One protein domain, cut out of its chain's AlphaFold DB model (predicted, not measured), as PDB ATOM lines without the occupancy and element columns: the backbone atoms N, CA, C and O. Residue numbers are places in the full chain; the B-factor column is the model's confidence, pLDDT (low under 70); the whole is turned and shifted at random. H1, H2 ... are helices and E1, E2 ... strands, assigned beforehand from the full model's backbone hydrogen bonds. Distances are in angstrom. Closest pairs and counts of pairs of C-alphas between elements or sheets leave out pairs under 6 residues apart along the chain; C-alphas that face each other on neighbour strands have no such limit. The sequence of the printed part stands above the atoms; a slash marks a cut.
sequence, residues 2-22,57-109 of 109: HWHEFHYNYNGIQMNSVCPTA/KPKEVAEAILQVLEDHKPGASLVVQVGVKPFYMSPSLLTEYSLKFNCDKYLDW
ATOM      1  N   HIS A   2     221.034 284.452 184.462       54.88
ATOM      2  CA  HIS A   2     220.617 284.476 185.874       54.88
ATOM      3  C   HIS A   2     219.897 285.791 186.242       54.88
ATOM      4  O   HIS A   2     220.183 286.401 187.267       54.88
ATOM      5  N   TRP A   3     218.983 286.272 185.391       59.41
ATOM      6  CA  TRP A   3     218.324 287.577 185.582       59.41
ATOM      7  C   TRP A   3     217.645 287.712 186.954       59.41
ATOM      8  O   TRP A   3     217.696 288.771 187.570       59.41
ATOM      9  N   HIS A   4     217.083 286.620 187.472       65.75
ATOM     10  CA  HIS A   4     216.476 286.582 188.803       65.75
ATOM     11  C   HIS A   4     217.488 286.810 189.937       65.75
ATOM     12  O   HIS A   4     217.181 287.516 190.892       65.75
ATOM     13  N   GLU A   5     218.702 286.275 189.807       69.62
ATOM     14  CA  GLU A   5     219.780 286.456 190.784       69.62
ATOM     15  C   GLU A   5     220.354 287.876 190.717       69.62
ATOM     16  O   GLU A   5     220.608 288.492 191.746       69.62
ATOM     17  N   PHE A   6     220.470 288.445 189.510       72.12
ATOM     18  CA  PHE A   6     220.873 289.840 189.327       72.12
ATOM     19  C   PHE A   6     219.918 290.814 190.032       72.12
ATOM     20  O   PHE A   6     220.367 291.657 190.808       72.12
ATOM     21  N   HIS A   7     218.605 290.690 189.798       75.00
ATOM     22  CA  HIS A   7     217.623 291.573 190.433       75.00
ATOM     23  C   HIS A   7     217.601 291.400 191.950       75.00
ATOM     24  O   HIS A   7     217.626 292.402 192.662       75.00
ATOM     25  N   TYR A   8     217.631 290.153 192.431       81.69
ATOM     26  CA  TYR A   8     217.677 289.869 193.861       81.69
ATOM     27  C   TYR A   8     218.914 290.488 194.526       81.69
ATOM     28  O   TYR A   8     218.789 291.172 195.535       81.69
ATOM     29  N   ASN A   9     220.101 290.337 193.934       83.44
ATOM     30  CA  ASN A   9     221.331 290.901 194.495       83.44
ATOM     31  C   ASN A   9     221.346 292.437 194.480       83.44
ATOM     32  O   ASN A   9     222.006 293.051 195.315       83.44
ATOM     33  N   TYR A  10     220.628 293.061 193.543       85.12
ATOM     34  CA  TYR A  10     220.548 294.515 193.452       85.12
ATOM     35  C   TYR A  10     219.594 295.132 194.488       85.12
ATOM     36  O   TYR A  10     219.920 296.162 195.071       85.12
ATOM     37  N   ASN A  11     218.413 294.540 194.713       88.25
ATOM     38  CA  ASN A  11     217.352 295.160 195.527       88.25
ATOM     39  C   ASN A  11     216.825 294.299 196.694       88.25
ATOM     40  O   ASN A  11     216.002 294.779 197.471       88.25
ATOM     41  N   GLY A  12     217.271 293.050 196.829       87.00
ATOM     42  CA  GLY A  12     216.817 292.099 197.849       87.00
ATOM     43  C   GLY A  12     215.411 291.526 197.623       87.00
ATOM     44  O   GLY A  12     214.892 290.823 198.489       87.00
ATOM     45  N   ILE A  13     214.766 291.819 196.488       85.69
ATOM     46  CA  ILE A  13     213.405 291.378 196.167       85.69
ATOM     47  C   ILE A  13     213.460 290.055 195.407       85.69
ATOM     48  O   ILE A  13     214.071 289.951 194.344       85.69
ATOM     49  N   GLN A  14     212.758 289.047 195.928       85.69
ATOM     50  CA  GLN A  14     212.550 287.771 195.245       85.69
ATOM     51  C   GLN A  14     211.178 287.728 194.561       85.69
ATOM     52  O   GLN A  14     210.158 288.059 195.164       85.69
ATOM     53  N   MET A  15     211.151 287.278 193.306       84.44
ATOM     54  CA  MET A  15     209.925 286.958 192.572       84.44
ATOM     55  C   MET A  15     209.868 285.457 192.337       84.44
ATOM     56  O   MET A  15     210.707 284.918 191.621       84.44
ATOM     57  N   ASN A  16     208.855 284.811 192.906       87.44
ATOM     58  CA  ASN A  16     208.598 283.386 192.743       87.44
ATOM     59  C   ASN A  16     207.165 283.179 192.254       87.44
ATOM     60  O   ASN A  16     206.290 284.017 192.483       87.44
ATOM     61  N   SER A  17     206.924 282.052 191.593       90.56
ATOM     62  CA  SER A  17     205.588 281.653 191.158       90.56
ATOM     63  C   SER A  17     205.182 280.355 191.848       90.56
ATOM     64  O   SER A  17     205.995 279.444 191.997       90.56
ATOM     65  N   VAL A  18     203.921 280.267 192.264       93.75
ATOM     66  CA  VAL A  18     203.312 279.031 192.763       93.75
ATOM     67  C   VAL A  18     202.248 278.612 191.759       93.75
ATOM     68  O   VAL A  18     201.341 279.383 191.450       93.75
ATOM     69  N   CYS A  19     202.369 277.394 191.240       94.25
ATOM     70  CA  CYS A  19     201.514 276.832 190.202       94.25
ATOM     71  C   CYS A  19     200.736 275.636 190.772       94.25
ATOM     72  O   CYS A  19     201.190 274.492 190.648       94.25
ATOM     73  N   PRO A  20     199.597 275.874 191.443       95.62
ATOM     74  CA  PRO A  20     198.795 274.803 192.003       95.62
ATOM     75  C   PRO A  20     197.896 274.140 190.950       95.62
ATOM     76  O   PRO A  20     197.473 274.762 189.975       95.62
ATOM     77  N   THR A  21     197.544 272.877 191.194       93.88
ATOM     78  CA  THR A  21     196.357 272.230 190.602       93.88
ATOM     79  C   THR A  21     195.098 273.019 190.978       93.88
ATOM     80  O   THR A  21     195.145 273.864 191.871       93.88
ATOM     81  N   ALA A  22     193.967 272.759 190.312       91.56
ATOM     82  CA  ALA A  22     192.689 273.393 190.629       91.56
ATOM     83  C   ALA A  22     192.453 273.456 192.149       91.56
ATOM     84  O   ALA A  22     192.552 272.451 192.851       91.56
ATOM     85  N   LYS A  57     192.824 271.919 198.590       95.19
ATOM     86  CA  LYS A  57     192.276 272.877 199.547       95.19
ATOM     87  C   LYS A  57     193.157 274.130 199.586       95.19
ATOM     88  O   LYS A  57     194.376 274.025 199.468       95.19
ATOM     89  N   PRO A  58     192.580 275.322 199.831       96.06
ATOM     90  CA  PRO A  58     193.359 276.557 199.950       96.06
ATOM     91  C   PRO A  58     194.515 276.467 200.956       96.06
ATOM     92  O   PRO A  58     195.573 277.047 200.733       96.06
ATOM     93  N   LYS A  59     194.333 275.695 202.037       96.25
ATOM     94  CA  LYS A  59     195.365 275.459 203.053       96.25
ATOM     95  C   LYS A  59     196.620 274.788 202.478       96.25
ATOM     96  O   LYS A  59     197.718 275.222 202.797       96.25
ATOM     97  N   GLU A  60     196.463 273.797 201.603       95.69
ATOM     98  CA  GLU A  60     197.592 273.081 200.987       95.69
ATOM     99  C   GLU A  60     198.431 274.022 200.106       95.69
ATOM    100  O   GLU A  60     199.656 273.947 200.076       95.69
ATOM    101  N   VAL A  61     197.780 274.973 199.427       96.06
ATOM    102  CA  VAL A  61     198.476 276.000 198.639       96.06
ATOM    103  C   VAL A  61     199.178 277.015 199.543       96.06
ATOM    104  O   VAL A  61     200.290 277.438 199.236       96.06
ATOM    105  N   ALA A  62     198.569 277.391 200.669       96.44
ATOM    106  CA  ALA A  62     199.192 278.288 201.640       96.44
ATOM    107  C   ALA A  62     200.468 277.682 202.251       96.44
ATOM    108  O   ALA A  62     201.476 278.374 202.368       96.44
ATOM    109  N   GLU A  63     200.452 276.388 202.575       95.94
ATOM    110  CA  GLU A  63     201.635 275.654 203.048       95.94
ATOM    111  C   GLU A  63     202.752 275.642 201.992       95.94
ATOM    112  O   GLU A  63     203.915 275.878 202.315       95.94
ATOM    113  N   ALA A  64     202.406 275.479 200.712       95.00
ATOM    114  CA  ALA A  64     203.374 275.581 199.623       95.00
ATOM    115  C   ALA A  64     203.962 276.998 199.469       95.00
ATOM    116  O   ALA A  64     205.141 277.147 199.156       95.00
ATOM    117  N   ILE A  65     203.173 278.050 199.715       95.12
ATOM    118  CA  ILE A  65     203.680 279.431 199.726       95.12
ATOM    119  C   ILE A  65     204.695 279.621 200.859       95.12
ATOM    120  O   ILE A  65     205.741 280.222 200.623       95.12
ATOM    121  N   LEU A  66     204.429 279.086 202.057       95.62
ATOM    122  CA  LEU A  66     205.390 279.126 203.165       95.62
ATOM    123  C   LEU A  66     206.706 278.444 202.780       95.62
ATOM    124  O   LEU A  66     207.763 279.043 202.950       95.62
ATOM    125  N   GLN A  67     206.634 277.269 202.149       93.75
ATOM    126  CA  GLN A  67     207.820 276.581 201.640       93.75
ATOM    127  C   GLN A  67     208.625 277.461 200.669       93.75
ATOM    128  O   GLN A  67     209.843 277.529 200.768       93.75
ATOM    129  N   VAL A  68     207.971 278.178 199.745       92.44
ATOM    130  CA  VAL A  68     208.670 279.091 198.819       92.44
ATOM    131  C   VAL A  68     209.409 280.213 199.548       92.44
ATOM    132  O   VAL A  68     210.487 280.617 199.108       92.44
ATOM    133  N   LEU A  69     208.829 280.730 200.631       91.38
ATOM    134  CA  LEU A  69     209.445 281.785 201.432       91.38
ATOM    135  C   LEU A  69     210.654 281.263 202.219       91.38
ATOM    136  O   LEU A  69     211.668 281.956 202.274       91.38
ATOM    137  N   GLU A  70     210.551 280.057 202.780       93.19
ATOM    138  CA  GLU A  70     211.611 279.398 203.553       93.19
ATOM    139  C   GLU A  70     212.779 278.927 202.674       93.19
ATOM    140  O   GLU A  70     213.939 279.129 203.029       93.19
ATOM    141  N   ASP A  71     212.484 278.347 201.508       91.25
ATOM    142  CA  ASP A  71     213.489 277.770 200.608       91.25
ATOM    143  C   ASP A  71     214.390 278.824 199.954       91.25
ATOM    144  O   ASP A  71     215.483 278.487 199.501       91.25
ATOM    145  N   HIS A  72     213.922 280.072 199.865       86.81
ATOM    146  CA  HIS A  72     214.670 281.213 199.341       86.81
ATOM    147  C   HIS A  72     215.347 280.948 197.981       86.81
ATOM    148  O   HIS A  72     216.566 281.038 197.824       86.81
ATOM    149  N   LYS A  73     214.537 280.602 196.973       84.94
ATOM    150  CA  LYS A  73     214.984 280.300 195.598       84.94
ATOM    151  C   LYS A  73     214.439 281.332 194.601       84.94
ATOM    152  O   LYS A  73     213.400 281.060 193.996       84.94
ATOM    153  N   PRO A  74     215.093 282.498 194.420       84.19
ATOM    154  CA  PRO A  74     214.606 283.553 193.533       84.19
ATOM    155  C   PRO A  74     214.397 283.072 192.091       84.19
ATOM    156  O   PRO A  74     215.277 282.449 191.498       84.19
ATOM    157  N   GLY A  75     213.247 283.404 191.503       81.00
ATOM    158  CA  GLY A  75     212.933 283.088 190.107       81.00
ATOM    159  C   GLY A  75     212.442 281.664 189.867       81.00
ATOM    160  O   GLY A  75     212.269 281.267 188.714       81.00
ATOM    161  N   ALA A  76     212.224 280.881 190.924       83.88
ATOM    162  CA  ALA A  76     211.748 279.514 190.794       83.88
ATOM    163  C   ALA A  76     210.209 279.446 190.724       83.88
ATOM    164  O   ALA A  76     209.495 280.237 191.350       83.88
ATOM    165  N   SER A  77     209.698 278.452 189.990       89.50
ATOM    166  CA  SER A  77     208.279 278.084 189.994       89.50
ATOM    167  C   SER A  77     208.078 276.825 190.829       89.50
ATOM    168  O   SER A  77     208.620 275.772 190.491       89.50
ATOM    169  N   LEU A  78     207.289 276.912 191.901       93.44
ATOM    170  CA  LEU A  78     206.880 275.749 192.686       93.44
ATOM    171  C   LEU A  78     205.576 275.180 192.124       93.44
ATOM    172  O   LEU A  78     204.558 275.869 192.082       93.44
ATOM    173  N   VAL A  79     205.594 273.913 191.727       94.81
ATOM    174  CA  VAL A  79     204.407 273.182 191.278       94.81
ATOM    175  C   VAL A  79     203.789 272.447 192.462       94.81
ATOM    176  O   VAL A  79     204.488 271.742 193.194       94.81
ATOM    177  N   VAL A  80     202.473 272.595 192.637       96.75
ATOM    178  CA  VAL A  80     201.708 271.949 193.714       96.75
ATOM    179  C   VAL A  80     200.616 271.087 193.092       96.75
ATOM    180  O   VAL A  80     199.706 271.593 192.433       96.75
ATOM    181  N   GLN A  81     200.709 269.774 193.275       94.81
ATOM    182  CA  GLN A  81     199.788 268.807 192.683       94.81
ATOM    183  C   GLN A  81     199.137 267.936 193.748       94.81
ATOM    184  O   GLN A  81     199.746 267.613 194.765       94.81
ATOM    185  N   VAL A  82     197.884 267.549 193.509       94.38
ATOM    186  CA  VAL A  82     197.141 266.683 194.431       94.38
ATOM    187  C   VAL A  82     197.860 265.340 194.556       94.38
ATOM    188  O   VAL A  82     198.134 264.682 193.555       94.38
ATOM    189  N   GLY A  83     198.168 264.937 195.790       92.44
ATOM    190  CA  GLY A  83     198.832 263.663 196.083       92.44
ATOM    191  C   GLY A  83     200.322 263.603 195.724       92.44
ATOM    192  O   GLY A  83     200.935 262.550 195.884       92.44
ATOM    193  N   VAL A  84     200.922 264.707 195.271       93.75
ATOM    194  CA  VAL A  84     202.341 264.782 194.903       93.75
ATOM    195  C   VAL A  84     203.030 265.817 195.784       93.75
ATOM    196  O   VAL A  84     202.523 266.918 195.990       93.75
ATOM    197  N   LYS A  85     204.217 265.480 196.300       92.88
ATOM    198  CA  LYS A  85     205.025 266.432 197.069       92.88
ATOM    199  C   LYS A  85     205.393 267.637 196.184       92.88
ATOM    200  O   LYS A  85     205.828 267.407 195.055       92.88
ATOM    201  N   PRO A  86     205.288 268.888 196.676       94.75
ATOM    202  CA  PRO A  86     205.665 270.065 195.901       94.75
ATOM    203  C   PRO A  86     207.095 269.977 195.366       94.75
ATOM    204  O   PRO A  86     208.015 269.550 196.072       94.75
ATOM    205  N   PHE A  87     207.285 270.396 194.117       92.56
ATOM    206  CA  PHE A  87     208.581 270.357 193.446       92.56
ATOM    207  C   PHE A  87     208.801 271.611 192.605       92.56
ATOM    208  O   PHE A  87     207.865 272.200 192.064       92.56
ATOM    209  N   TYR A  88     210.058 272.033 192.506       90.38
ATOM    210  CA  TYR A  88     210.425 273.188 191.699       90.38
ATOM    211  C   TYR A  88     210.623 272.784 190.247       90.38
ATOM    212  O   TYR A  88     211.267 271.778 189.954       90.38
ATOM    213  N   MET A  89     210.123 273.618 189.343       83.69
ATOM    214  CA  MET A  89     210.497 273.582 187.940       83.69
ATOM    215  C   MET A  89     211.328 274.813 187.605       83.69
ATOM    216  O   MET A  89     210.992 275.937 187.989       83.69
ATOM    217  N   SER A  90     212.404 274.597 186.851       70.06
ATOM    218  CA  SER A  90     213.072 275.687 186.154       70.06
ATOM    219  C   SER A  90     212.098 276.273 185.128       70.06
ATOM    220  O   SER A  90     211.471 275.488 184.406       70.06
ATOM    221  N   PRO A  91     211.988 277.606 185.004       63.94
ATOM    222  CA  PRO A  91     211.285 278.210 183.882       63.94
ATOM    223  C   PRO A  91     211.825 277.594 182.590       63.94
ATOM    224  O   PRO A  91     213.044 277.538 182.402       63.94
ATOM    225  N   SER A  92     210.948 277.088 181.719       57.91
ATOM    226  CA  SER A  92     211.377 276.643 180.397       57.91
ATOM    227  C   SER A  92     212.078 277.824 179.743       57.91
ATOM    228  O   SER A  92     211.465 278.883 179.581       57.91
ATOM    229  N   LEU A  93     213.361 277.675 179.417       55.19
ATOM    230  CA  LEU A  93     214.081 278.699 178.683       55.19
ATOM    231  C   LEU A  93     213.341 278.887 177.357       55.19
ATOM    232  O   LEU A  93     213.460 278.074 176.446       55.19
ATOM    233  N   LEU A  94     212.595 279.982 177.233       46.94
ATOM    234  CA  LEU A  94     212.079 280.498 175.965       46.94
ATOM    235  C   LEU A  94     213.230 280.933 175.035       46.94
ATOM    236  O   LEU A  94     213.032 281.773 174.171       46.94
ATOM    237  N   THR A  95     214.438 280.374 175.157       48.69
ATOM    238  CA  THR A  95     215.625 280.766 174.390       48.69
ATOM    239  C   THR A  95     215.425 280.674 172.880       48.69
ATOM    240  O   THR A  95     216.061 281.435 172.158       48.69
ATOM    241  N   GLU A  96     214.509 279.839 172.381       44.34
ATOM    242  CA  GLU A  96     214.224 279.772 170.940       44.34
ATOM    243  C   GLU A  96     213.269 280.871 170.437       44.34
ATOM    244  O   GLU A  96     213.347 281.262 169.272       44.34
ATOM    245  N   TYR A  97     212.417 281.442 171.299       43.25
ATOM    246  CA  TYR A  97     211.464 282.499 170.918       43.25
ATOM    247  C   TYR A  97     211.877 283.899 171.402       43.25
ATOM    248  O   TYR A  97     211.503 284.891 170.774       43.25
ATOM    249  N   SER A  98     212.704 284.006 172.450       43.47
ATOM    250  CA  SER A  98     213.259 285.277 172.949       43.47
ATOM    251  C   SER A  98     214.178 285.969 171.941       43.47
ATOM    252  O   SER A  98     214.246 287.191 171.929       43.47
ATOM    253  N   LEU A  99     214.848 285.221 171.053       43.31
ATOM    254  CA  LEU A  99     215.737 285.801 170.035       43.31
ATOM    255  C   LEU A  99     214.997 286.637 168.973       43.31
ATOM    256  O   LEU A  99     215.640 287.351 168.206       43.31
ATOM    257  N   LYS A 100     213.658 286.575 168.916       41.16
ATOM    258  CA  LYS A 100     212.852 287.386 167.986       41.16
ATOM    259  C   LYS A 100     212.299 288.675 168.589       41.16
ATOM    260  O   LYS A 100     211.979 289.587 167.831       41.16
ATOM    261  N   PHE A 101     212.220 288.785 169.914       42.25
ATOM    262  CA  PHE A 101     211.788 290.006 170.592       42.25
ATOM    263  C   PHE A 101     212.989 290.655 171.266       42.25
ATOM    264  O   PHE A 101     213.247 290.488 172.452       42.25
ATOM    265  N   ASN A 102     213.749 291.385 170.455       39.19
ATOM    266  CA  ASN A 102     214.841 292.209 170.933       39.19
ATOM    267  C   ASN A 102     214.260 293.434 171.671       39.19
ATOM    268  O   ASN A 102     213.890 294.427 171.040       39.19
ATOM    269  N   CYS A 103     214.127 293.332 172.997       39.22
ATOM    270  CA  CYS A 103     213.726 294.439 173.871       39.22
ATOM    271  C   CYS A 103     214.783 295.555 173.954       39.22
ATOM    272  O   CYS A 103     214.429 296.661 174.358       39.22
ATOM    273  N   ASP A 104     216.021 295.329 173.494       46.66
ATOM    274  CA  ASP A 104     217.070 296.361 173.488       46.66
ATOM    275  C   ASP A 104     216.768 297.491 172.489       46.66
ATOM    276  O   ASP A 104     217.382 298.549 172.544       46.66
ATOM    277  N   LYS A 105     215.785 297.320 171.593       42.88
ATOM    278  CA  LYS A 105     215.335 298.390 170.684       42.88
ATOM    279  C   LYS A 105     214.458 299.466 171.337       42.88
ATOM    280  O   LYS A 105     214.114 300.425 170.654       42.88
ATOM    281  N   TYR A 106     214.064 299.307 172.601       41.69
ATOM    282  CA  TYR A 106     213.115 300.212 173.266       41.69
ATOM    283  C   TYR A 106     213.628 300.793 174.591       41.69
ATOM    284  O   TYR A 106     212.839 301.315 175.376       41.69
ATOM    285  N   LEU A 107     214.937 300.721 174.838       41.56
ATOM    286  CA  LEU A 107     215.597 301.335 175.991       41.56
ATOM    287  C   LEU A 107     216.632 302.370 175.531       41.56
ATOM    288  O   LEU A 107     217.794 302.287 175.899       41.56
ATOM    289  N   ASP A 108     216.183 303.346 174.744       35.69
ATOM    290  CA  ASP A 108     216.835 304.655 174.666       35.69
ATOM    291  C   ASP A 108     215.891 305.665 175.332       35.69
ATOM    292  O   ASP A 108     214.816 305.968 174.805       35.69
ATOM    293  N   TRP A 109     216.285 306.134 176.516       42.16
ATOM    294  CA  TRP A 109     215.842 307.398 177.109       42.16
ATOM    295  C   TRP A 109     217.040 308.338 177.142       42.16
ATOM    296  O   TRP A 109     218.100 307.898 177.642       42.16
TER     297      TRP A 109
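Overview. This is residues 2 to 22 and 57 to 109 of the 109 residues of an uncharacterized protein of Armadillidium vulgare (UniProt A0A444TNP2). A small three-stranded sheet, E1 E2 E3, has the long helix H2 over one face, and its other face has no named helix on it. H1 lies off the end of the sheet where E1 begins, away from the sheet, and residues 92 to 109, with the short H3 and H4, stick out as a free tail. The printed part has 74 residues with four named helices and three named strands, in the order H1 E1 H2 E2 E3 H3 H4, and its class is mixed, helices and strands. The sheet's order is E1 E2 E3, mixed, with one parallel and one antiparallel pair. The whole is loose, with a radius of gyration of the C-alphas of 15.7 A, and elongated, spanning 47 by 28 by 17 A.

Arrangement. The inner strand E2, residues 77 to 81, is parallel to the edge strand E1, residues 17 to 20, at 11 degrees, with N 78 and O 17 2.8 A apart, within hydrogen-bond range. E2 and the edge strand E3, residues 84 to 89, form an antiparallel hairpin at 159 degrees, with N 79 and O 87 2.9 A apart, within hydrogen-bond range. H2, residues 58 to 71, is on the sheet at a height over the sheet of 9.2 A, which gives two layers, a helix on one face of a sheet. It lies over E2 and only just over E1, where 3 of its C-alphas fall, and runs slantwise to the strands, at 34 degrees to E2 on the local plane. The closest C-alphas of H2 and E2 are those of Ala 64 and Val 80, 7.1 A apart. H1, residues 3 to 11, is not on the sheet and is apart from H2. H3, residues 95 to 98, and H4, residues 103 to 106, are not on the sheet and are apart from each other. Every O i to N i+4 pair is within hydrogen-bond range in H1 and H2; H3 and H4 are too short for such a pair.

Along the chain. E1 is 9.7 A long from first to last C-alpha, E2 12.9 A and E3 13.9 A. H2 runs 20.2 A, from C-alpha 58 at (193.359, 276.557, 199.950) to C-alpha 71. H1 is 12.5 A long and begins at C-alpha 3 at (218.324, 287.577, 185.582). H3 is 5.3 A long and H4 5.8 A, ending at C-alpha 106 at (213.115, 300.212, 173.266).

Size, cuts and confidence. The two C-alphas farthest apart, those of Gly 83 and Trp 109, are 50.6 A apart. Without the tail that stands free, 56 residues span 37 by 19 by 16 A. Residues 23 to 56 are not printed, and C-alphas 22 and 57 across this cut are 8.9 A apart. Of the links that are printed whole, each is tight. The mean pLDDT of the printed part is 77.0; residues 2 to 5 and 91 to 109 are under 70.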